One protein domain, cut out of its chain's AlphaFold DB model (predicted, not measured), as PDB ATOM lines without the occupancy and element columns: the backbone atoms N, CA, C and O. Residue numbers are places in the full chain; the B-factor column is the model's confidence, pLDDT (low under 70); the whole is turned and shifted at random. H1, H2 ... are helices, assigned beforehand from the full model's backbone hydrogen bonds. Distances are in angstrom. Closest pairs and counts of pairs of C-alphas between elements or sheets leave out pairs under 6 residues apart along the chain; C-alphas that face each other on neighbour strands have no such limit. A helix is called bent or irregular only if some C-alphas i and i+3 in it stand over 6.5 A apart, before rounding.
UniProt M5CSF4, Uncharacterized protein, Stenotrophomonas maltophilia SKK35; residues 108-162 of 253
ATOM      1  N   VAL A 108      29.284  -5.203 -33.921       86.44
ATOM      2  CA  VAL A 108      30.174  -4.086 -33.580       86.44
ATOM      3  C   VAL A 108      30.639  -4.222 -32.137       86.44
ATOM      4  O   VAL A 108      31.840  -4.305 -31.892       86.44
ATOM      5  N   GLY A 109      29.712  -4.330 -31.180       90.38
ATOM      6  CA  GLY A 109      30.061  -4.461 -29.762       90.38
ATOM      7  C   GLY A 109      30.976  -5.654 -29.477       90.38
ATOM      8  O   GLY A 109      31.951  -5.532 -28.735       90.38
ATOM      9  N   ARG A 110      30.732  -6.799 -30.127       89.12
ATOM     10  CA  ARG A 110      31.597  -7.982 -30.022       89.12
ATOM     11  C   ARG A 110      32.948  -7.777 -30.707       89.12
ATOM     12  O   ARG A 110      33.939  -8.311 -30.215       89.12
ATOM     13  N   ALA A 111      33.023  -7.036 -31.814       85.00
ATOM     14  CA  ALA A 111      34.297  -6.692 -32.448       85.00
ATOM     15  C   ALA A 111      35.154  -5.806 -31.538       85.00
ATOM     16  O   ALA A 111      36.328  -6.116 -31.331       85.00
ATOM     17  N   VAL A 112      34.555  -4.782 -30.920       88.00
ATOM     18  CA  VAL A 112      35.253  -3.930 -29.949       88.00
ATOM     19  C   VAL A 112      35.702  -4.755 -28.742       88.00
ATOM     20  O   VAL A 112      36.878  -4.728 -28.387       88.00
ATOM     21  N   LEU A 113      34.821  -5.574 -28.159       88.56
ATOM     22  CA  LEU A 113      35.185  -6.440 -27.035       88.56
ATOM     23  C   LEU A 113      36.352  -7.380 -27.374       88.56
ATOM     24  O   LEU A 113      37.260  -7.530 -26.561       88.56
ATOM     25  N   ARG A 114      36.370  -7.985 -28.569       86.38
ATOM     26  CA  ARG A 114      37.479  -8.849 -29.015       86.38
ATOM     27  C   ARG A 114      38.798  -8.094 -29.158       86.38
ATOM     28  O   ARG A 114      39.845  -8.660 -28.872       86.38
ATOM     29  N   GLN A 115      38.754  -6.851 -29.627       85.69
ATOM     30  CA  GLN A 115      39.956  -6.064 -29.885       85.69
ATOM     31  C   GLN A 115      40.553  -5.455 -28.613       85.69
ATOM     32  O   GLN A 115      41.772  -5.427 -28.461       85.69
ATOM     33  N   PHE A 116      39.709  -4.948 -27.719       87.50
ATOM     34  CA  PHE A 116      40.148  -4.225 -26.525       87.50
ATOM     35  C   PHE A 116      40.219  -5.118 -25.286       87.50
ATOM     36  O   PHE A 116      40.952  -4.811 -24.346       87.50
ATOM     37  N   GLY A 117      39.486  -6.231 -25.284       88.19
ATOM     38  CA  GLY A 117      39.246  -7.011 -24.082       88.19
ATOM     39  C   GLY A 117      38.312  -6.285 -23.113       88.19
ATOM     40  O   GLY A 117      37.975  -5.110 -23.273       88.19
ATOM     41  N   ARG A 118      37.880  -7.008 -22.080       88.06
ATOM     42  CA  ARG A 118      36.914  -6.516 -21.092       88.06
ATOM     43  C   ARG A 118      37.467  -5.340 -20.275       88.06
ATOM     44  O   ARG A 118      36.747  -4.375 -20.042       88.06
ATOM     45  N   GLU A 119      38.751  -5.390 -19.931       86.62
ATOM     46  CA  GLU A 119      39.449  -4.388 -19.109       86.62
ATOM     47  C   GLU A 119      39.452  -2.993 -19.737       86.62
ATOM     48  O   GLU A 119      39.192  -1.993 -19.069       86.62
ATOM     49  N   ARG A 120      39.690  -2.916 -21.050       88.50
ATOM     50  CA  ARG A 120      39.878  -1.641 -21.754       88.50
ATOM     51  C   ARG A 120      38.640  -1.150 -22.492       88.50
ATOM     52  O   ARG A 120      38.645  -0.001 -22.929       88.50
ATOM     53  N   LEU A 121      37.599  -1.981 -22.617       87.75
ATOM     54  CA  LEU A 121      36.453  -1.776 -23.515       87.75
ATOM     55  C   LEU A 121      35.843  -0.370 -23.453       87.75
ATOM     56  O   LEU A 121      35.448   0.153 -24.487       87.75
ATOM     57  N   TRP A 122      35.778   0.239 -22.267       93.44
ATOM     58  CA  TRP A 122      35.217   1.583 -22.083       93.44
ATOM     59  C   TRP A 122      36.209   2.611 -21.532       93.44
ATOM     60  O   TRP A 122      35.923   3.806 -21.565       93.44
ATOM     61  N   GLY A 123      37.375   2.163 -21.059       91.56
ATOM     62  CA  GLY A 123      38.414   3.029 -20.494       91.56
ATOM     63  C   GLY A 123      39.408   3.577 -21.520       91.56
ATOM     64  O   GLY A 123      40.028   4.608 -21.273       91.56
ATOM     65  N   ASP A 124      39.557   2.930 -22.678       92.00
ATOM     66  CA  ASP A 124      40.546   3.311 -23.694       92.00
ATOM     67  C   ASP A 124      39.956   4.232 -24.773       92.00
ATOM     68  O   ASP A 124      39.742   3.832 -25.918       92.00
ATOM     69  N   ALA A 125      39.672   5.484 -24.408       91.44
ATOM     70  CA  ALA A 125      39.042   6.449 -25.311       91.44
ATOM     71  C   ALA A 125      39.835   6.680 -26.614       91.44
ATOM     72  O   ALA A 125      39.240   6.749 -27.688       91.44
ATOM     73  N   GLU A 126      41.168   6.759 -26.549       89.94
ATOM     74  CA  GLU A 126      42.027   6.944 -27.730       89.94
ATOM     75  C   GLU A 126      42.013   5.726 -28.654       89.94
ATOM     76  O   GLU A 126      41.931   5.849 -29.880       89.94
ATOM     77  N   GLY A 127      42.112   4.529 -28.078       90.69
ATOM     78  CA  GLY A 127      42.006   3.290 -28.823       90.69
ATOM     79  C   GLY A 127      40.642   3.149 -29.494       90.69
ATOM     80  O   GLY A 127      40.578   2.869 -30.690       90.69
ATOM     81  N   LEU A 128      39.568   3.427 -28.757       90.38
ATOM     82  CA  LEU A 128      38.195   3.408 -29.260       90.38
ATOM     83  C   LEU A 128      37.971   4.447 -30.359       90.38
ATOM     84  O   LEU A 128      37.336   4.135 -31.359       90.38
ATOM     85  N   TYR A 129      38.546   5.646 -30.238       88.19
ATOM     86  CA  TYR A 129      38.519   6.642 -31.310       88.19
ATOM     87  C   TYR A 129      39.207   6.128 -32.584       88.19
ATOM     88  O   TYR A 129      38.644   6.228 -33.670       88.19
ATOM     89  N   ARG A 130      40.392   5.509 -32.469       87.38
ATOM     90  CA  ARG A 130      41.083   4.906 -33.626       87.38
ATOM     91  C   ARG A 130      40.289   3.759 -34.249       87.38
ATOM     92  O   ARG A 130      40.266   3.630 -35.470       87.38
ATOM     93  N   PHE A 131      39.640   2.936 -33.425       86.25
ATOM     94  CA  PHE A 131      38.728   1.902 -33.909       86.25
ATOM     95  C   PHE A 131      37.572   2.522 -34.690       86.25
ATOM     96  O   PHE A 131      37.280   2.074 -35.796       86.25
ATOM     97  N   LEU A 132      36.953   3.559 -34.127       84.06
ATOM     98  CA  LEU A 132      35.836   4.272 -34.725       84.06
ATOM     99  C   LEU A 132      36.224   4.827 -36.101       84.06
ATOM    100  O   LEU A 132      35.555   4.559 -37.096       84.06
ATOM    101  N   ASP A 133      37.351   5.530 -36.172       82.88
ATOM    102  CA  ASP A 133      37.830   6.165 -37.400       82.88
ATOM    103  C   ASP A 133      38.160   5.151 -38.510       82.88
ATOM    104  O   ASP A 133      37.777   5.339 -39.665       82.88
ATOM    105  N   ALA A 134      38.779   4.018 -38.157       83.12
ATOM    106  CA  ALA A 134      39.094   2.949 -39.108       83.12
ATOM    107  C   ALA A 134      37.860   2.146 -39.569       83.12
ATOM    108  O   ALA A 134      37.871   1.550 -40.648       83.12
ATOM    109  N   ASN A 135      36.792   2.115 -38.764       79.81
ATOM    110  CA  ASN A 135      35.628   1.255 -38.973       79.81
ATOM    111  C   ASN A 135      34.329   2.032 -39.214       79.81
ATOM    112  O   ASN A 135      33.248   1.494 -38.990       79.81
ATOM    113  N   ARG A 136      34.403   3.269 -39.721       77.25
ATOM    114  CA  ARG A 136      33.221   4.106 -40.027       77.25
ATOM    115  C   ARG A 136      32.163   3.417 -40.895       77.25
ATOM    116  O   ARG A 136      30.997   3.779 -40.834       77.25
ATOM    117  N   HIS A 137      32.568   2.422 -41.681       75.56
ATOM    118  CA  HIS A 137      31.689   1.609 -42.521       75.56
ATOM    119  C   HIS A 137      30.817   0.601 -41.746       75.56
ATOM    120  O   HIS A 137      29.892   0.047 -42.333       75.56
ATOM    121  N   LEU A 138      31.120   0.316 -40.472       69.50
ATOM    122  CA  LEU A 138      30.368  -0.642 -39.649       69.50
ATOM    123  C   LEU A 138      29.079  -0.057 -39.061       69.50
ATOM    124  O   LEU A 138      28.209  -0.824 -38.657       69.50
ATOM    125  N   ASP A 139      28.952   1.269 -38.992       68.62
ATOM    126  CA  ASP A 139      27.745   1.912 -38.483       68.62
ATOM    127  C   ASP A 139      26.746   2.186 -39.623       68.62
ATOM    128  O   ASP A 139      27.070   2.935 -40.549       68.62
ATOM    129  N   PRO A 140      25.526   1.617 -39.585       57.03
ATOM    130  CA  PRO A 140      24.554   1.746 -40.673       57.03
ATOM    131  C   PRO A 140      24.025   3.174 -40.871       57.03
ATOM    132  O   PRO A 140      23.466   3.466 -41.929       57.03
ATOM    133  N   TYR A 141      24.194   4.059 -39.884       63.69
ATOM    134  CA  TYR A 141      23.789   5.465 -39.958       63.69
ATOM    135  C   TYR A 141      24.965   6.417 -40.217       63.69
ATOM    136  O   TYR A 141      24.744   7.607 -40.440       63.69
ATOM    137  N   GLY A 142      26.188   5.880 -40.257       63.50
ATOM    138  CA  GLY A 142      27.430   6.630 -40.236       63.50
ATOM    139  C   GLY A 142      27.646   7.293 -38.877       63.50
ATOM    140  O   GLY A 142      26.897   8.186 -38.475       63.50
ATOM    141  N   TRP A 143      28.730   6.933 -38.188       70.50
ATOM    142  CA  TRP A 143      29.164   7.730 -37.047       70.50
ATOM    143  C   TRP A 143      29.410   9.160 -37.522       70.50
ATOM    144  O   TRP A 143      30.189   9.376 -38.454       70.50
ATOM    145  N   SER A 144      28.738  10.130 -36.887       61.09
ATOM    146  CA  SER A 144      29.001  11.552 -37.122       61.09
ATOM    147  C   SER A 144      30.505  11.781 -37.075       61.09
ATOM    148  O   SER A 144      31.149  11.178 -36.217       61.09
ATOM    149  N   ASP A 145      31.057  12.638 -37.934       60.66
ATOM    150  CA  ASP A 145      32.476  12.985 -37.887       60.66
ATOM    151  C   ASP A 145      32.845  13.515 -36.499       60.66
ATOM    152  O   ASP A 145      32.684  14.693 -36.184       60.66
ATOM    153  N   ILE A 146      33.322  12.616 -35.639       63.44
ATOM    154  CA  ILE A 146      33.905  12.987 -34.365       63.44
ATOM    155  C   ILE A 146      35.252  13.583 -34.733       63.44
ATOM    156  O   ILE A 146      36.137  12.891 -35.236       63.44
ATOM    157  N   GLN A 147      35.380  14.887 -34.526       63.97
ATOM    158  CA  GLN A 147      36.658  15.563 -34.648       63.97
ATOM    159  C   GLN A 147      37.643  14.967 -33.627       63.97
ATOM    160  O   GLN A 147      37.250  14.522 -32.547       63.97
ATOM    161  N   ALA A 148      38.933  14.929 -33.962       63.44
ATOM    162  CA  ALA A 148      39.952  14.293 -33.121       63.44
ATOM    163  C   ALA A 148      40.071  14.910 -31.710       63.44
ATOM    164  O   ALA A 148      40.530  14.256 -30.780       63.44
ATOM    165  N   ASP A 149      39.627  16.149 -31.511       75.25
ATOM    166  CA  ASP A 149      39.547  16.812 -30.203       75.25
ATOM    167  C   ASP A 149      38.418  16.266 -29.305       75.25
ATOM    168  O   ASP A 149      38.388  16.517 -28.096       75.25
ATOM    169  N   LEU A 150      37.518  15.452 -29.859       79.00
ATOM    170  CA  LEU A 150      36.412  14.807 -29.156       79.00
ATOM    171  C   LEU A 150      36.676  13.326 -28.834       79.00
ATOM    172  O   LEU A 150      35.740  12.608 -28.494       79.00
ATOM    173  N   VAL A 151      37.932  12.863 -28.829       82.94
ATOM    174  CA  VAL A 151      38.327  11.482 -28.443       82.94
ATOM    175  C   VAL A 151      37.595  10.964 -27.196       82.94
ATOM    176  O   VAL A 151      37.148   9.820 -27.161       82.94
ATOM    177  N   LYS A 152      37.384  11.821 -26.189       87.06
ATOM    178  CA  LYS A 152      36.689  11.470 -24.938       87.06
ATOM    179  C   LYS A 152      35.247  10.966 -25.109       87.06
ATOM    180  O   LYS A 152      34.740  10.316 -24.201       87.06
ATOM    181  N   VAL A 153      34.569  11.275 -26.221       87.75
ATOM    182  CA  VAL A 153      33.186  10.821 -26.468       87.75
ATOM    183  C   VAL A 153      33.115   9.504 -27.238       87.75
ATOM    184  O   VAL A 153      32.043   8.902 -27.289       87.75
ATOM    185  N   ALA A 154      34.236   9.020 -27.788       89.56
ATOM    186  CA  ALA A 154      34.277   7.793 -28.582       89.56
ATOM    187  C   ALA A 154      33.653   6.569 -27.876       89.56
ATOM    188  O   ALA A 154      32.848   5.892 -28.521       89.56
ATOM    189  N   PRO A 155      33.893   6.311 -26.566       93.00
ATOM    190  CA  PRO A 155      33.233   5.206 -25.866       93.00
ATOM    191  C   PRO A 155      31.702   5.298 -25.913       93.00
ATOM    192  O   PRO A 155      31.027   4.311 -26.189       93.00
ATOM    193  N   SER A 156      31.151   6.499 -25.707       91.25
ATOM    194  CA  SER A 156      29.702   6.722 -25.715       91.25
ATOM    195  C   SER A 156      29.095   6.556 -27.104       91.25
ATOM    196  O   SER A 156      27.967   6.079 -27.213       91.25
ATOM    197  N   VAL A 157      29.808   6.968 -28.157       89.06
ATOM    198  CA  VAL A 157      29.315   6.838 -29.537       89.06
ATOM    199  C   VAL A 157      29.292   5.374 -29.961       89.06
ATOM    200  O   VAL A 157      28.269   4.894 -30.452       89.06
ATOM    201  N   ILE A 158      30.367   4.633 -29.676       89.75
ATOM    202  CA  ILE A 158      30.410   3.184 -29.903       89.75
ATOM    203  C   ILE A 158      29.296   2.499 -29.115       89.75
ATOM    204  O   ILE A 158      28.534   1.726 -29.688       89.75
ATOM    205  N   ALA A 159      29.138   2.817 -27.826       92.50
ATOM    206  CA  ALA A 159      28.094   2.231 -26.992       92.50
ATOM    207  C   ALA A 159      26.674   2.487 -27.524       92.50
ATOM    208  O   ALA A 159      25.802   1.644 -27.337       92.50
ATOM    209  N   GLY A 160      26.436   3.610 -28.209       89.44
ATOM    210  CA  GLY A 160      25.152   3.899 -28.853       89.44
ATOM    211  C   GLY A 160      24.804   2.956 -30.010       89.44
ATOM    212  O   GLY A 160      23.630   2.800 -30.322       89.44
ATOM    213  N   SER A 161      25.808   2.302 -30.603       87.94
ATOM    214  CA  SER A 161      25.663   1.447 -31.795       87.94
ATOM    215  C   SER A 161      26.046  -0.019 -31.537       87.94
ATOM    216  O   SER A 161      25.924  -0.858 -32.422       87.94
ATOM    217  N   ALA A 162      26.543  -0.343 -30.338       91.50
ATOM    218  CA  ALA A 162      27.183  -1.624 -30.021       91.50
ATOM    219  C   ALA A 162      26.240  -2.702 -29.464       91.50
ATOM    220  O   ALA A 162      26.698  -3.811 -29.176       91.50
TER     221      ALA A 162
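This is residues 108 to 162 of the 253 residues of an uncharacterized protein of Stenotrophomonas maltophilia SKK35 (UniProt M5CSF4). Two helices, H2 and H3, cross near their midpoints at about a right angle, and H1 runs loosely beside H2 in the opposite direction. A long loop, residues 135 to 147, leads from H2 to H3, and the end of H3 comes back to the start of H1. The printed part has 55 residues with three named helices, in the order H1, H2, H3, and no named strand; its class is all helix. It is compact and rounded, with a radius of gyration of the C-alphas of 10.0 A and spans of 26 by 24 by 17 A.

H1, residues 108 to 120, begins with C-alpha 108 at (30.174, -4.086, -33.580) and measures 15.5 A; it is irregular, with C-alphas 115 and 118 9.3 A apart. H2, residues 125 to 134, measures 14.2 A. H3, residues 148 to 161, measures 19.3 A and ends with C-alpha 161 at (25.663, 1.447, -31.795); it is irregular, with C-alphas 149 and 152 8.0 A apart.

H1 and H2 are close but not clearly touching; their closest C-alphas, of Val 112 and Phe 131, are 7.9 A apart. They run opposite ways at a shallow tilt of 25 degrees. H2 and H3 touch, about perpendicular at 77 degrees; their closest C-alphas, of Tyr 129 and Ala 154, are 5.2 A apart. H1, with residues 108 to 109 alone, and H3, with residues 158 to 161 alone, touch only at their ends; the closest C-alphas, of Val 108 and Ser 161, are 7.4 A apart. Their steep tilt is 64 degrees, opposite ways. In H2 every O i to N i+4 pair is within hydrogen-bond range; in H1 6 of 9 are, and in H3 4 of 10, beside 6 of 11 O i to N i+3 pairs.

The C-alphas farthest apart, of Glu 119 and Tyr 141, are 27.9 A apart, while those of Val 108 and Ala 162, the first and last printed, are 5.3 A apart. The printed part has no cut. The link from H1 to H2 is tight, and that from H2 to H3 is long. The mean pLDDT of the printed part is 82.6; residues 138 to 142 and 144 to 148 are under 70.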